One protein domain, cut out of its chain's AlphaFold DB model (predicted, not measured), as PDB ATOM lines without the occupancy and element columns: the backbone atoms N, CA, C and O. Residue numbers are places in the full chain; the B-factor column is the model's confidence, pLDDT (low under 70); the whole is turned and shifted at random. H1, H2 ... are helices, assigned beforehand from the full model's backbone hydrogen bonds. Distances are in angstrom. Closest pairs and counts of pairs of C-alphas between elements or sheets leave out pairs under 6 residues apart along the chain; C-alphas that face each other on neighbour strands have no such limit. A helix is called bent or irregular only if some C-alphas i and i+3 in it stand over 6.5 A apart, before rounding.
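This is residues 400 to 516 of the 516 residues of the protein "Hypothetical_protein_-__conserved" of Leishmania infantum (UniProt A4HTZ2). Look for a V of H3 and H4a, the first arm of the bent helix H4, with H2 bridging it and short H1 near H2 and H3. Residues 493 to 516 stick out as an arm. The printed part has 117 residues, 97 of them in the four named helices H1 to H4 in that order along the chain, with no named strand; the class is all helix, and the whole is loose, with a radius of gyration of the C-alphas of 18.9 A and spans of 68, 31 and 24 A.

H2, residues 416 to 433, and H3, residues 441 to 468, form a hairpin and touch, of H3 with 444 to 455 alone, closest at C-alphas 420 and 451, 5.3 A. H4, residues 474 to 514, assigned as one helix by its hydrogen bonds, is bent: C-alphas 502 and 505 are 6.9 A apart. H3 and H4a, residues 474 to 502, touch at a steep tilt of 48 degrees, closest at C-alphas 463 and 474, 5.1 A. Every O i to N i+4 pair is within hydrogen-bond range in H3, H4a and H4b, residues 505 to 514; in H2, 12 of 14.

Find C-alpha 400 at (292.828, -22.313, 3.383), where H1, residues 400 to 409, begins; H3 runs 40.5 A and H4a 42.2 A.

The printed part has no cut; pLDDT is under 70 at 15 residues, among them 509 to 516.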
ATOM      1  N   SER A 400     292.292 -21.237   4.226       52.63
ATOM      2  CA  SER A 400     292.828 -22.313   3.383       52.63
ATOM      3  C   SER A 400     292.676 -23.708   3.992       52.63
ATOM      4  O   SER A 400     292.314 -24.629   3.260       52.63
ATOM      5  N   ASP A 401     292.870 -23.856   5.304       54.90
ATOM      6  CA  ASP A 401     292.831 -25.173   5.962       54.90
ATOM      7  C   ASP A 401     291.431 -25.476   6.515       54.90
ATOM      8  O   ASP A 401     290.863 -26.536   6.253       54.90
ATOM      9  N   GLY A 402     290.786 -24.479   7.132       66.41
ATOM     10  CA  GLY A 402     289.469 -24.656   7.751       66.41
ATOM     11  C   GLY A 402     288.346 -25.039   6.777       66.41
ATOM     12  O   GLY A 402     287.392 -25.701   7.175       66.41
ATOM     13  N   LEU A 403     288.443 -24.670   5.493       75.40
ATOM     14  CA  LEU A 403     287.421 -25.019   4.499       75.40
ATOM     15  C   LEU A 403     287.495 -26.496   4.076       75.40
ATOM     16  O   LEU A 403     286.462 -27.101   3.771       75.40
ATOM     17  N   LEU A 404     288.697 -27.079   4.050       78.46
ATOM     18  CA  LEU A 404     288.891 -28.499   3.754       78.46
ATOM     19  C   LEU A 404     288.385 -29.357   4.911       78.46
ATOM     20  O   LEU A 404     287.581 -30.258   4.664       78.46
ATOM     21  N   ASP A 405     288.754 -28.999   6.140       77.69
ATOM     22  CA  ASP A 405     288.291 -29.664   7.362       77.69
ATOM     23  C   ASP A 405     286.768 -29.564   7.502       77.69
ATOM     24  O   ASP A 405     286.088 -30.536   7.827       77.69
ATOM     25  N   MET A 406     286.193 -28.405   7.163       82.33
ATOM     26  CA  MET A 406     284.743 -28.217   7.117       82.33
ATOM     27  C   MET A 406     284.083 -29.131   6.075       82.33
ATOM     28  O   MET A 406     283.060 -29.748   6.365       82.33
ATOM     29  N   CYS A 407     284.640 -29.246   4.863       84.91
ATOM     30  CA  CYS A 407     284.113 -30.169   3.853       84.91
ATOM     31  C   CYS A 407     284.193 -31.626   4.324       84.91
ATOM     32  O   CYS A 407     283.254 -32.389   4.096       84.91
ATOM     33  N   GLU A 408     285.283 -32.010   4.987       84.32
ATOM     34  CA  GLU A 408     285.462 -33.347   5.552       84.32
ATOM     35  C   GLU A 408     284.449 -33.633   6.667       84.32
ATOM     36  O   GLU A 408     283.773 -34.663   6.623       84.32
ATOM     37  N   GLY A 409     284.243 -32.684   7.586       81.27
ATOM     38  CA  GLY A 409     283.221 -32.760   8.632       81.27
ATOM     39  C   GLY A 409     281.788 -32.835   8.090       81.27
ATOM     40  O   GLY A 409     280.927 -33.457   8.706       81.27
ATOM     41  N   LEU A 410     281.530 -32.265   6.907       85.38
ATOM     42  CA  LEU A 410     280.253 -32.378   6.188       85.38
ATOM     43  C   LEU A 410     280.136 -33.659   5.337       85.38
ATOM     44  O   LEU A 410     279.119 -33.859   4.674       85.38
ATOM     45  N   GLY A 411     281.164 -34.515   5.300       82.94
ATOM     46  CA  GLY A 411     281.197 -35.718   4.460       82.94
ATOM     47  C   GLY A 411     281.347 -35.436   2.958       82.94
ATOM     48  O   GLY A 411     281.165 -36.332   2.131       82.94
ATOM     49  N   ILE A 412     281.694 -34.205   2.574       85.51
ATOM     50  CA  ILE A 412     281.872 -33.784   1.181       85.51
ATOM     51  C   ILE A 412     283.263 -34.221   0.708       85.51
ATOM     52  O   ILE A 412     284.269 -33.539   0.915       85.51
ATOM     53  N   ARG A 413     283.320 -35.364   0.022       83.86
ATOM     54  CA  ARG A 413     284.563 -35.940  -0.518       83.86
ATOM     55  C   ARG A 413     284.770 -35.625  -1.999       83.86
ATOM     56  O   ARG A 413     283.884 -35.130  -2.691       83.86
ATOM     57  N   SER A 414     285.972 -35.888  -2.501       81.01
ATOM     58  CA  SER A 414     286.258 -35.848  -3.942       81.01
ATOM     59  C   SER A 414     285.397 -36.884  -4.679       81.01
ATOM     60  O   SER A 414     285.298 -38.006  -4.180       81.01
ATOM     61  N   PRO A 415     284.794 -36.573  -5.843       84.87
ATOM     62  CA  PRO A 415     284.930 -35.371  -6.687       84.87
ATOM     63  C   PRO A 415     284.055 -34.170  -6.284       84.87
ATOM     64  O   PRO A 415     284.365 -33.040  -6.664       84.87
ATOM     65  N   ARG A 416     283.013 -34.377  -5.471       90.46
ATOM     66  CA  ARG A 416     282.074 -33.330  -5.025       90.46
ATOM     67  C   ARG A 416     282.781 -32.142  -4.366       90.46
ATOM     68  O   ARG A 416     282.497 -30.993  -4.691       90.46
ATOM     69  N   ARG A 417     283.776 -32.411  -3.518       87.59
ATOM     70  CA  ARG A 417     284.623 -31.394  -2.866       87.59
ATOM     71  C   ARG A 417     285.241 -30.426  -3.876       87.59
ATOM     72  O   ARG A 417     285.280 -29.228  -3.633       87.59
ATOM     73  N   ALA A 418     285.679 -30.917  -5.036       85.82
ATOM     74  CA  ALA A 418     286.289 -30.083  -6.069       85.82
ATOM     75  C   ALA A 418     285.286 -29.106  -6.709       85.82
ATOM     76  O   ALA A 418     285.659 -27.977  -7.042       85.82
ATOM     77  N   TYR A 419     284.028 -29.529  -6.861       89.68
ATOM     78  CA  TYR A 419     282.934 -28.668  -7.305       89.68
ATOM     79  C   TYR A 419     282.592 -27.625  -6.236       89.68
ATOM     80  O   TYR A 419     282.635 -26.430  -6.528       89.68
ATOM     81  N   VAL A 420     282.361 -28.064  -4.993       90.73
ATOM     82  CA  VAL A 420     282.006 -27.197  -3.857       90.73
ATOM     83  C   VAL A 420     283.055 -26.108  -3.647       90.73
ATOM     84  O   VAL A 420     282.728 -24.927  -3.703       90.73
ATOM     85  N   LEU A 421     284.335 -26.471  -3.538       86.05
ATOM     86  CA  LEU A 421     285.422 -25.498  -3.381       86.05
ATOM     87  C   LEU A 421     285.485 -24.499  -4.541       86.05
ATOM     88  O   LEU A 421     285.831 -23.339  -4.342       86.05
ATOM     89  N   SER A 422     285.147 -24.923  -5.760       86.30
ATOM     90  CA  SER A 422     285.186 -24.035  -6.923       86.30
ATOM     91  C   SER A 422     284.079 -22.990  -6.971       86.30
ATOM     92  O   SER A 422     284.223 -22.014  -7.706       86.30
ATOM     93  N   ARG A 423     283.002 -23.204  -6.215       90.07
ATOM     94  CA  ARG A 423     281.886 -22.268  -6.059       90.07
ATOM     95  C   ARG A 423     282.045 -21.428  -4.796       90.07
ATOM     96  O   ARG A 423     281.955 -20.212  -4.873       90.07
ATOM     97  N   VAL A 424     282.393 -22.073  -3.684       89.85
ATOM     98  CA  VAL A 424     282.526 -21.434  -2.370       89.85
ATOM     99  C   VAL A 424     283.718 -20.477  -2.313       89.85
ATOM    100  O   VAL A 424     283.563 -19.355  -1.848       89.85
ATOM    101  N   LEU A 425     284.902 -20.866  -2.813       85.29
ATOM    102  CA  LEU A 425     286.097 -20.014  -2.701       85.29
ATOM    103  C   LEU A 425     285.934 -18.648  -3.386       85.29
ATOM    104  O   LEU A 425     286.261 -17.655  -2.750       85.29
ATOM    105  N   PRO A 426     285.415 -18.543  -4.629       84.32
ATOM    106  CA  PRO A 426     285.145 -17.239  -5.230       84.32
ATOM    107  C   PRO A 426     284.164 -16.366  -4.441       84.32
ATOM    108  O   PRO A 426     284.329 -15.152  -4.445       84.32
ATOM    109  N   GLU A 427     283.160 -16.951  -3.783       84.97
ATOM    110  CA  GLU A 427     282.202 -16.191  -2.967       84.97
ATOM    111  C   GLU A 427     282.842 -15.688  -1.671       84.97
ATOM    112  O   GLU A 427     282.658 -14.528  -1.310       84.97
ATOM    113  N   VAL A 428     283.678 -16.511  -1.032       83.06
ATOM    114  CA  VAL A 428     284.494 -16.104   0.121       83.06
ATOM    115  C   VAL A 428     285.496 -15.017  -0.273       83.06
ATOM    116  O   VAL A 428     285.580 -13.991   0.399       83.06
ATOM    117  N   ASP A 429     286.208 -15.190  -1.390       78.98
ATOM    118  CA  ASP A 429     287.148 -14.200  -1.928       78.98
ATOM    119  C   ASP A 429     286.426 -12.874  -2.256       78.98
ATOM    120  O   ASP A 429     286.954 -11.797  -1.980       78.98
ATOM    121  N   ALA A 430     285.208 -12.931  -2.811       79.93
ATOM    122  CA  ALA A 430     284.407 -11.753  -3.144       79.93
ATOM    123  C   ALA A 430     283.860 -11.033  -1.904       79.93
ATOM    124  O   ALA A 430     283.904  -9.804  -1.858       79.93
ATOM    125  N   ALA A 431     283.385 -11.770  -0.898       79.56
ATOM    126  CA  ALA A 431     282.930 -11.193   0.364       79.56
ATOM    127  C   ALA A 431     284.081 -10.490   1.095       79.56
ATOM    128  O   ALA A 431     283.927  -9.345   1.512       79.56
ATOM    129  N   ASN A 432     285.257 -11.128   1.137       72.98
ATOM    130  CA  ASN A 432     286.475 -10.568   1.727       72.98
ATOM    131  C   ASN A 432     287.012  -9.339   0.970       72.98
ATOM    132  O   ASN A 432     287.709  -8.517   1.559       72.98
ATOM    133  N   ALA A 433     286.736  -9.223  -0.332       74.42
ATOM    134  CA  ALA A 433     287.115  -8.064  -1.140       74.42
ATOM    135  C   ALA A 433     286.087  -6.918  -1.088       74.42
ATOM    136  O   ALA A 433     286.382  -5.817  -1.558       74.42
ATOM    137  N   SER A 434     284.884  -7.170  -0.570       75.71
ATOM    138  CA  SER A 434     283.846  -6.153  -0.412       75.71
ATOM    139  C   SER A 434     284.077  -5.316   0.851       75.71
ATOM    140  O   SER A 434     284.742  -5.760   1.781       75.71
ATOM    141  N   GLU A 435     283.495  -4.116   0.919       70.30
ATOM    142  CA  GLU A 435     283.492  -3.299   2.150       70.30
ATOM    143  C   GLU A 435     282.596  -3.892   3.263       70.30
ATOM    144  O   GLU A 435     282.539  -3.354   4.368       70.30
ATOM    145  N   GLY A 436     281.869  -4.978   2.972       72.75
ATOM    146  CA  GLY A 436     280.988  -5.661   3.911       72.75
ATOM    147  C   GLY A 436     281.724  -6.588   4.886       72.75
ATOM    148  O   GLY A 436     282.916  -6.854   4.730       72.75
ATOM    149  N   PRO A 437     281.014  -7.101   5.908       75.39
ATOM    150  CA  PRO A 437     281.574  -8.104   6.801       75.39
ATOM    151  C   PRO A 437     281.936  -9.379   6.016       75.39
ATOM    152  O   PRO A 437     281.208  -9.754   5.090       75.39
ATOM    153  N   PRO A 438     283.039 -10.059   6.374       76.18
ATOM    154  CA  PRO A 438     283.381 -11.345   5.780       76.18
ATOM    155  C   PRO A 438     282.288 -12.375   6.085       76.18
ATOM    156  O   PRO A 438     281.608 -12.286   7.110       76.18
ATOM    157  N   LEU A 439     282.142 -13.376   5.212       79.21
ATOM    158  CA  LEU A 439     281.199 -14.472   5.439       79.21
ATOM    159  C   LEU A 439     281.533 -15.200   6.746       79.21
ATOM    160  O   LEU A 439     282.675 -15.609   6.983       79.21
ATOM    161  N   SER A 440     280.517 -15.395   7.575       82.65
ATOM    162  CA  SER A 440     280.606 -16.211   8.778       82.65
ATOM    163  C   SER A 440     280.793 -17.690   8.428       82.65
ATOM    164  O   SER A 440     280.393 -18.162   7.362       82.65
ATOM    165  N   LEU A 441     281.356 -18.470   9.356       81.04
ATOM    166  CA  LEU A 441     281.533 -19.916   9.165       81.04
ATOM    167  C   LEU A 441     280.203 -20.629   8.859       81.04
ATOM    168  O   LEU A 441     280.181 -21.561   8.060       81.04
ATOM    169  N   ALA A 442     279.102 -20.182   9.470       84.75
ATOM    170  CA  ALA A 442     277.771 -20.733   9.230       84.75
ATOM    171  C   ALA A 442     277.307 -20.488   7.785       84.75
ATOM    172  O   ALA A 442     276.865 -21.422   7.119       84.75
ATOM    173  N   GLU A 443     277.493 -19.273   7.263       88.32
ATOM    174  CA  GLU A 443     277.150 -18.946   5.873       88.32
ATOM    175  C   GLU A 443     277.996 -19.749   4.879       88.32
ATOM    176  O   GLU A 443     277.479 -20.251   3.882       88.32
ATOM    177  N   VAL A 444     279.286 -19.943   5.173       86.41
ATOM    178  CA  VAL A 444     280.173 -20.775   4.349       86.41
ATOM    179  C   VAL A 444     279.748 -22.249   4.379       86.41
ATOM    180  O   VAL A 444     279.772 -22.915   3.341       86.41
ATOM    181  N   GLN A 445     279.312 -22.769   5.532       87.93
ATOM    182  CA  GLN A 445     278.773 -24.130   5.653       87.93
ATOM    183  C   GLN A 445     277.472 -24.308   4.867       87.93
ATOM    184  O   GLN A 445     277.305 -25.316   4.177       87.93
ATOM    185  N   ASP A 446     276.558 -23.346   4.956       90.02
ATOM    186  CA  ASP A 446     275.285 -23.393   4.239       90.02
ATOM    187  C   ASP A 446     275.494 -23.281   2.730       90.02
ATOM    188  O   ASP A 446     274.892 -24.037   1.962       90.02
ATOM    189  N   LEU A 447     276.436 -22.441   2.297       91.64
ATOM    190  CA  LEU A 447     276.849 -22.370   0.902       91.64
ATOM    191  C   LEU A 447     277.468 -23.691   0.427       91.64
ATOM    192  O   LEU A 447     277.125 -24.185  -0.647       91.64
ATOM    193  N   ALA A 448     278.328 -24.318   1.235       90.47
ATOM    194  CA  ALA A 448     278.920 -25.610   0.902       90.47
ATOM    195  C   ALA A 448     277.862 -26.719   0.763       90.47
ATOM    196  O   ALA A 448     277.936 -27.525  -0.169       90.47
ATOM    197  N   LYS A 449     276.849 -26.742   1.640       91.99
ATOM    198  CA  LYS A 449     275.704 -27.663   1.540       91.99
ATOM    199  C   LYS A 449     274.870 -27.394   0.289       91.99
ATOM    200  O   LYS A 449     274.553 -28.342  -0.423       91.99
ATOM    201  N   LYS A 450     274.585 -26.128  -0.026       93.72
ATOM    202  CA  LYS A 450     273.869 -25.741  -1.250       93.72
ATOM    203  C   LYS A 450     274.617 -26.188  -2.509       93.72
ATOM    204  O   LYS A 450     274.039 -26.809  -3.394       93.72
ATOM    205  N   CYS A 451     275.925 -25.956  -2.581       93.23
ATOM    206  CA  CYS A 451     276.724 -26.436  -3.709       93.23
ATOM    207  C   CYS A 451     276.818 -27.972  -3.753       93.23
ATOM    208  O   CYS A 451     276.967 -28.549  -4.827       93.23
ATOM    209  N   SER A 452     276.747 -28.645  -2.600       92.11
ATOM    210  CA  SER A 452     276.703 -30.110  -2.509       92.11
ATOM    211  C   SER A 452     275.407 -30.678  -3.096       92.11
ATOM    212  O   SER A 452     275.470 -31.683  -3.799       92.11
ATOM    213  N   THR A 453     274.261 -30.026  -2.876       92.88
ATOM    214  CA  THR A 453     272.979 -30.433  -3.480       92.88
ATOM    215  C   THR A 453     272.926 -30.118  -4.973       92.88
ATOM    216  O   THR A 453     272.529 -30.975  -5.753       92.88
ATOM    217  N   GLU A 454     273.426 -28.952  -5.402       93.71
ATOM    218  CA  GLU A 454     273.559 -28.622  -6.833       93.71
ATOM    219  C   GLU A 454     274.432 -29.644  -7.581       93.71
ATOM    220  O   GLU A 454     274.190 -29.967  -8.741       93.71
ATOM    221  N   TYR A 455     275.472 -30.166  -6.926       93.36
ATOM    222  CA  TYR A 455     276.309 -31.209  -7.507       93.36
ATOM    223  C   TYR A 455     275.527 -32.501  -7.775       93.36
ATOM    224  O   TYR A 455     275.764 -33.155  -8.792       93.36
ATOM    225  N   ASP A 456     274.619 -32.871  -6.871       92.68
ATOM    226  CA  ASP A 456     273.784 -34.062  -7.029       92.68
ATOM    227  C   ASP A 456     272.801 -33.900  -8.192       92.68
ATOM    228  O   ASP A 456     272.701 -34.801  -9.021       92.68
ATOM    229  N   GLU A 457     272.207 -32.715  -8.352       93.21
ATOM    230  CA  GLU A 457     271.372 -32.383  -9.515       93.21
ATOM    231  C   GLU A 457     272.153 -32.500 -10.835       93.21
ATOM    232  O   GLU A 457     271.697 -33.142 -11.778       93.21
ATOM    233  N   LEU A 458     273.374 -31.955 -10.897       92.41
ATOM    234  CA  LEU A 458     274.229 -32.055 -12.089       92.41
ATOM    235  C   LEU A 458     274.652 -33.498 -12.399       92.41
ATOM    236  O   LEU A 458     274.819 -33.870 -13.564       92.41
ATOM    237  N   ARG A 459     274.856 -34.312 -11.362       91.47
ATOM    238  CA  ARG A 459     275.173 -35.734 -11.507       91.47
ATOM    239  C   ARG A 459     273.975 -36.500 -12.065       91.47
ATOM    240  O   ARG A 459     274.159 -37.318 -12.967       91.47
ATOM    241  N   ASP A 460     272.775 -36.222 -11.572       91.32
ATOM    242  CA  ASP A 460     271.538 -36.832 -12.058       91.32
ATOM    243  C   ASP A 460     271.213 -36.376 -13.490       91.32
ATOM    244  O   ASP A 460     270.809 -37.186 -14.328       91.32
ATOM    245  N   ASP A 461     271.515 -35.121 -13.831       89.78
ATOM    246  CA  ASP A 461     271.449 -34.609 -15.200       89.78
ATOM    247  C   ASP A 461     272.404 -35.346 -16.141       89.78
ATOM    248  O   ASP A 461     272.021 -35.692 -17.260       89.78
ATOM    249  N   ALA A 462     273.634 -35.634 -15.702       88.38
ATOM    250  CA  ALA A 462     274.587 -36.418 -16.485       88.38
ATOM    251  C   ALA A 462     274.081 -37.847 -16.741       88.38
ATOM    252  O   ALA A 462     274.234 -38.360 -17.852       88.38
ATOM    253  N   VAL A 463     273.437 -38.472 -15.750       88.59
ATOM    254  CA  VAL A 463     272.776 -39.780 -15.902       88.59
ATOM    255  C   VAL A 463     271.630 -39.693 -16.908       88.59
ATOM    256  O   VAL A 463     271.563 -40.498 -17.838       88.59
ATOM    257  N   ARG A 464     270.752 -38.696 -16.770       88.57
ATOM    258  CA  ARG A 464     269.616 -38.480 -17.673       88.57
ATOM    259  C   ARG A 464     270.071 -38.258 -19.117       88.57
ATOM    260  O   ARG A 464     269.598 -38.953 -20.011       88.57
ATOM    261  N   MET A 465     271.044 -37.374 -19.342       86.29
ATOM    262  CA  MET A 465     271.613 -37.121 -20.673       86.29
ATOM    263  C   MET A 465     272.253 -38.375 -21.280       86.29
ATOM    264  O   MET A 465     272.186 -38.579 -22.492       86.29
ATOM    265  N   ALA A 466     272.856 -39.242 -20.459       85.55
ATOM    266  CA  ALA A 466     273.421 -40.502 -20.929       85.55
ATOM    267  C   ALA A 466     272.347 -41.465 -21.443       85.55
ATOM    268  O   ALA A 466     272.528 -42.080 -22.497       85.55
ATOM    269  N   HIS A 467     271.230 -41.556 -20.717       84.83
ATOM    270  CA  HIS A 467     270.065 -42.329 -21.136       84.83
ATOM    271  C   HIS A 467     269.449 -41.772 -22.424       84.83
ATOM    272  O   HIS A 467     269.174 -42.540 -23.342       84.83
ATOM    273  N   GLU A 468     269.291 -40.450 -22.527       85.08
ATOM    274  CA  GLU A 468     268.729 -39.787 -23.713       85.08
ATOM    275  C   GLU A 468     269.610 -39.947 -24.961       85.08
ATOM    276  O   GLU A 468     269.100 -40.158 -26.060       85.08
ATOM    277  N   ALA A 469     270.935 -39.898 -24.807       81.30
ATOM    278  CA  ALA A 469     271.882 -40.054 -25.911       81.30
ATOM    279  C   ALA A 469     272.177 -41.523 -26.286       81.30
ATOM    280  O   ALA A 469     272.938 -41.773 -27.221       81.30
ATOM    281  N   GLY A 470     271.587 -42.496 -25.583       74.64
ATOM    282  CA  GLY A 470     271.761 -43.923 -25.868       74.64
ATOM    283  C   GLY A 470     273.138 -44.479 -25.491       74.64
ATOM    284  O   GLY A 470     273.579 -45.472 -26.075       74.64
ATOM    285  N   PHE A 471     273.842 -43.856 -24.539       62.23
ATOM    286  CA  PHE A 471     275.086 -44.416 -24.011       62.23
ATOM    287  C   PHE A 471     274.800 -45.670 -23.171       62.23
ATOM    288  O   PHE A 471     273.831 -45.728 -22.418       62.23
ATOM    289  N   ALA A 472     275.665 -46.681 -23.290       61.49
ATOM    290  CA  ALA A 472     275.423 -48.016 -22.739       61.49
ATOM    291  C   ALA A 472     275.432 -48.096 -21.198       61.49
ATOM    292  O   ALA A 472     274.938 -49.078 -20.648       61.49
ATOM    293  N   SER A 473     275.984 -47.102 -20.491       82.45
ATOM    294  CA  SER A 473     276.053 -47.116 -19.028       82.45
ATOM    295  C   SER A 473     275.959 -45.717 -18.421       82.45
ATOM    296  O   SER A 473     276.802 -44.853 -18.670       82.45
ATOM    297  N   ALA A 474     274.965 -45.523 -17.550       81.02
ATOM    298  CA  ALA A 474     274.846 -44.344 -16.691       81.02
ATOM    299  C   ALA A 474     276.092 -44.149 -15.807       81.02
ATOM    300  O   ALA A 474     276.518 -43.023 -15.557       81.02
ATOM    301  N   GLU A 475     276.733 -45.241 -15.382       84.49
ATOM    302  CA  GLU A 475     277.945 -45.182 -14.564       84.49
ATOM    303  C   GLU A 475     279.143 -44.622 -15.334       84.49
ATOM    304  O   GLU A 475     280.006 -43.970 -14.745       84.49
ATOM    305  N   ASP A 476     279.237 -44.879 -16.642       82.62
ATOM    306  CA  ASP A 476     280.293 -44.300 -17.477       82.62
ATOM    307  C   ASP A 476     280.107 -42.792 -17.636       82.62
ATOM    308  O   ASP A 476     281.085 -42.045 -17.568       82.62
ATOM    309  N   ALA A 477     278.862 -42.337 -17.777       82.78
ATOM    310  CA  ALA A 477     278.547 -40.917 -17.863       82.78
ATOM    311  C   ALA A 477     278.836 -40.176 -16.556       82.78
ATOM    312  O   ALA A 477     279.498 -39.138 -16.581       82.78
ATOM    313  N   VAL A 478     278.445 -40.746 -15.410       87.42
ATOM    314  CA  VAL A 478     278.806 -40.202 -14.090       87.42
ATOM    315  C   VAL A 478     280.322 -40.152 -13.937       87.42
ATOM    316  O   VAL A 478     280.865 -39.109 -13.588       87.42
ATOM    317  N   ARG A 479     281.045 -41.227 -14.279       85.01
ATOM    318  CA  ARG A 479     282.516 -41.237 -14.214       85.01
ATOM    319  C   ARG A 479     283.154 -40.198 -15.135       85.01
ATOM    320  O   ARG A 479     284.185 -39.628 -14.778       85.01
ATOM    321  N   ALA A 480     282.592 -39.964 -16.319       84.67
ATOM    322  CA  ALA A 480     283.068 -38.934 -17.236       84.67
ATOM    323  C   ALA A 480     282.857 -37.529 -16.653       84.67
ATOM    324  O   ALA A 480     283.809 -36.747 -16.617       84.67
ATOM    325  N   PHE A 481     281.666 -37.253 -16.119       87.96
ATOM    326  CA  PHE A 481     281.333 -36.010 -15.423       87.96
ATOM    327  C   PHE A 481     282.262 -35.758 -14.225       87.96
ATOM    328  O   PHE A 481     282.885 -34.703 -14.115       87.96
ATOM    329  N   GLU A 482     282.442 -36.753 -13.360       90.03
ATOM    330  CA  GLU A 482     283.305 -36.675 -12.176       90.03
ATOM    331  C   GLU A 482     284.771 -36.398 -12.539       90.03
ATOM    332  O   GLU A 482     285.438 -35.556 -11.925       90.03
ATOM    333  N   ARG A 483     285.281 -37.065 -13.583       85.93
ATOM    334  CA  ARG A 483     286.627 -36.812 -14.118       85.93
ATOM    335  C   ARG A 483     286.764 -35.402 -14.674       85.93
ATOM    336  O   ARG A 483     287.819 -34.796 -14.501       85.93
ATOM    337  N   GLU A 484     285.733 -34.879 -15.329       86.54
ATOM    338  CA  GLU A 484     285.730 -33.511 -15.843       86.54
ATOM    339  C   GLU A 484     285.803 -32.485 -14.706       86.54
ATOM    340  O   GLU A 484     286.638 -31.580 -14.762       86.54
ATOM    341  N   GLN A 485     285.035 -32.667 -13.626       86.75
ATOM    342  CA  GLN A 485     285.090 -31.781 -12.453       86.75
ATOM    343  C   GLN A 485     286.485 -31.751 -11.815       86.75
ATOM    344  O   GLN A 485     287.013 -30.679 -11.492       86.75
ATOM    345  N   LEU A 486     287.134 -32.913 -11.700       83.61
ATOM    346  CA  LEU A 486     288.513 -33.009 -11.217       83.61
ATOM    347  C   LEU A 486     289.512 -32.365 -12.181       83.61
ATOM    348  O   LEU A 486     290.396 -31.626 -11.746       83.61
ATOM    349  N   ALA A 487     289.369 -32.587 -13.488       82.66
ATOM    350  CA  ALA A 487     290.226 -31.971 -14.495       82.66
ATOM    351  C   ALA A 487     290.118 -30.436 -14.475       82.66
ATOM    352  O   ALA A 487     291.137 -29.744 -14.558       82.66
ATOM    353  N   LEU A 488     288.909 -29.894 -14.298       82.33
ATOM    354  CA  LEU A 488     288.673 -28.459 -14.125       82.33
ATOM    355  C   LEU A 488     289.332 -27.925 -12.849       82.33
ATOM    356  O   LEU A 488     289.957 -26.863 -12.880       82.33
ATOM    357  N   ALA A 489     289.248 -28.656 -11.736       77.02
ATOM    358  CA  ALA A 489     289.918 -28.276 -10.496       77.02
ATOM    359  C   ALA A 489     291.447 -28.260 -10.642       77.02
ATOM    360  O   ALA A 489     292.083 -27.270 -10.279       77.02
ATOM    361  N   VAL A 490     292.035 -29.286 -11.266       79.15
ATOM    362  CA  VAL A 490     293.474 -29.328 -11.573       79.15
ATOM    363  C   VAL A 490     293.877 -28.155 -12.468       79.15
ATOM    364  O   VAL A 490     294.880 -27.496 -12.195       79.15
ATOM    365  N   ALA A 491     293.088 -27.838 -13.496       79.61
ATOM    366  CA  ALA A 491     293.354 -26.702 -14.375       79.61
ATOM    367  C   ALA A 491     293.326 -25.357 -13.623       79.61
ATOM    368  O   ALA A 491     294.177 -24.502 -13.872       79.61
ATOM    369  N   ARG A 492     292.400 -25.174 -12.670       78.46
ATOM    370  CA  ARG A 492     292.339 -23.979 -11.807       78.46
ATOM    371  C   ARG A 492     293.570 -23.854 -10.910       78.46
ATOM    372  O   ARG A 492     294.157 -22.774 -10.838       78.46
ATOM    373  N   VAL A 493     293.999 -24.948 -10.278       74.80
ATOM    374  CA  VAL A 493     295.221 -24.973  -9.455       74.80
ATOM    375  C   VAL A 493     296.450 -24.654 -10.305       74.80
ATOM    376  O   VAL A 493     297.272 -23.833  -9.909       74.80
ATOM    377  N   GLN A 494     296.555 -25.237 -11.501       77.87
ATOM    378  CA  GLN A 494     297.651 -24.947 -12.427       77.87
ATOM    379  C   GLN A 494     297.677 -23.473 -12.847       77.87
ATOM    380  O   GLN A 494     298.750 -22.877 -12.876       77.87
ATOM    381  N   ALA A 495     296.521 -22.864 -13.126       76.85
ATOM    382  CA  ALA A 495     296.438 -21.443 -13.458       76.85
ATOM    383  C   ALA A 495     296.892 -20.547 -12.291       76.85
ATOM    384  O   ALA A 495     297.713 -19.654 -12.494       76.85
ATOM    385  N   ARG A 496     296.427 -20.819 -11.061       74.42
ATOM    386  CA  ARG A 496     296.866 -20.088  -9.855       74.42
ATOM    387  C   ARG A 496     298.369 -20.264  -9.598       74.42
ATOM    388  O   ARG A 496     299.052 -19.294  -9.285       74.42
ATOM    389  N   LEU A 497     298.902 -21.471  -9.793       74.99
ATOM    390  CA  LEU A 497     300.330 -21.755  -9.648       74.99
ATOM    391  C   LEU A 497     301.178 -20.986 -10.670       74.99
ATOM    392  O   LEU A 497     302.240 -20.480 -10.315       74.99
ATOM    393  N   LEU A 498     300.719 -20.879 -11.920       76.16
ATOM    394  CA  LEU A 498     301.395 -20.084 -12.949       76.16
ATOM    395  C   LEU A 498     301.411 -18.594 -12.583       76.16
ATOM    396  O   LEU A 498     302.485 -18.003 -12.574       76.16
ATOM    397  N   MET A 499     300.269 -18.024 -12.177       72.78
ATOM    398  CA  MET A 499     300.189 -16.635 -11.695       72.78
ATOM    399  C   MET A 499     301.141 -16.379 -10.516       72.78
ATOM    400  O   MET A 499     301.840 -15.370 -10.467       72.78
ATOM    401  N   PHE A 500     301.219 -17.315  -9.565       71.78
ATOM    402  CA  PHE A 500     302.164 -17.220  -8.452       71.78
ATOM    403  C   PHE A 500     303.623 -17.247  -8.934       71.78
ATOM    404  O   PHE A 500     304.441 -16.438  -8.496       71.78
ATOM    405  N   GLN A 501     303.956 -18.140  -9.870       75.84
ATOM    406  CA  GLN A 501     305.296 -18.223 -10.455       75.84
ATOM    407  C   GLN A 501     305.686 -16.957 -11.229       75.84
ATOM    408  O   GLN A 501     306.852 -16.564 -11.186       75.84
ATOM    409  N   GLU A 502     304.730 -16.300 -11.887       75.18
ATOM    410  CA  GLU A 502     304.920 -15.010 -12.561       75.18
ATOM    411  C   GLU A 502     305.172 -13.864 -11.568       75.18
ATOM    412  O   GLU A 502     305.978 -12.977 -11.850       75.18
ATOM    413  N   ASN A 503     304.567 -13.918 -10.377       70.90
ATOM    414  CA  ASN A 503     304.723 -12.903  -9.329       70.90
ATOM    415  C   ASN A 503     305.961 -13.106  -8.433       70.90
ATOM    416  O   ASN A 503     306.429 -12.154  -7.804       70.90
ATOM    417  N   LEU A 504     306.552 -14.307  -8.391       73.73
ATOM    418  CA  LEU A 504     307.751 -14.602  -7.586       73.73
ATOM    419  C   LEU A 504     308.936 -13.638  -7.823       73.73
ATOM    420  O   LEU A 504     309.573 -13.239  -6.845       73.73
ATOM    421  N   PRO A 505     309.283 -13.240  -9.064       73.89
ATOM    422  CA  PRO A 505     310.336 -12.254  -9.308       73.89
ATOM    423  C   PRO A 505     310.024 -10.871  -8.725       73.89
ATOM    424  O   PRO A 505     310.941 -10.213  -8.234       73.89
ATOM    425  N   LEU A 506     308.759 -10.435  -8.764       66.34
ATOM    426  CA  LEU A 506     308.323  -9.174  -8.155       66.34
ATOM    427  C   LEU A 506     308.454  -9.248  -6.635       66.34
ATOM    428  O   LEU A 506     309.074  -8.369  -6.044       66.34
ATOM    429  N   LEU A 507     307.987 -10.340  -6.024       67.12
ATOM    430  CA  LEU A 507     308.115 -10.561  -4.583       67.12
ATOM    431  C   LEU A 507     309.587 -10.542  -4.143       67.12
ATOM    432  O   LEU A 507     309.944  -9.848  -3.197       67.12
ATOM    433  N   LYS A 508     310.473 -11.223  -4.888       72.11
ATOM    434  CA  LYS A 508     311.925 -11.189  -4.645       72.11
ATOM    435  C   LYS A 508     312.512  -9.781  -4.761       72.11
ATOM    436  O   LYS A 508     313.396  -9.437  -3.984       72.11
ATOM    437  N   ARG A 509     312.046  -8.960  -5.708       66.55
ATOM    438  CA  ARG A 509     312.474  -7.554  -5.819       66.55
ATOM    439  C   ARG A 509     312.004  -6.727  -4.626       66.55
ATOM    440  O   ARG A 509     312.820  -5.994  -4.085       66.55
ATOM    441  N   CYS A 510     310.749  -6.868  -4.203       61.73
ATOM    442  CA  CYS A 510     310.221  -6.164  -3.034       61.73
ATOM    443  C   CYS A 510     310.987  -6.537  -1.758       61.73
ATOM    444  O   CYS A 510     311.420  -5.649  -1.035       61.73
ATOM    445  N   VAL A 511     311.244  -7.831  -1.531       69.26
ATOM    446  CA  VAL A 511     312.045  -8.303  -0.388       69.26
ATOM    447  C   VAL A 511     313.465  -7.730  -0.429       69.26
ATOM    448  O   VAL A 511     313.942  -7.246   0.588       69.26
ATOM    449  N   ASN A 512     314.113  -7.693  -1.597       56.88
ATOM    450  CA  ASN A 512     315.454  -7.110  -1.737       56.88
ATOM    451  C   ASN A 512     315.505  -5.586  -1.517       56.88
ATOM    452  O   ASN A 512     316.577  -5.055  -1.234       56.88
ATOM    453  N   VAL A 513     314.394  -4.870  -1.729       60.41
ATOM    454  CA  VAL A 513     314.281  -3.432  -1.426       60.41
ATOM    455  C   VAL A 513     314.039  -3.220   0.065       60.41
ATOM    456  O   VAL A 513     314.608  -2.296   0.620       60.41
ATOM    457  N   LEU A 514     313.246  -4.083   0.706       54.96
ATOM    458  CA  LEU A 514     312.978  -4.033   2.147       54.96
ATOM    459  C   LEU A 514     314.156  -4.527   3.003       54.96
ATOM    460  O   LEU A 514     314.230  -4.200   4.181       54.96
ATOM    461  N   SER A 515     315.062  -5.329   2.436       59.14
ATOM    462  CA  SER A 515     316.276  -5.808   3.108       59.14
ATOM    463  C   SER A 515     317.478  -4.859   2.972       59.14
ATOM    464  O   SER A 515     318.593  -5.254   3.309       59.14
ATOM    465  N   LYS A 516     317.284  -3.669   2.399       48.06
ATOM    466  CA  LYS A 516     318.258  -2.574   2.321       48.06
ATOM    467  C   LYS A 516     317.734  -1.403   3.129       48.06
ATOM    468  O   LYS A 516     318.590  -0.693   3.695       48.06
TER     469      LYS A 516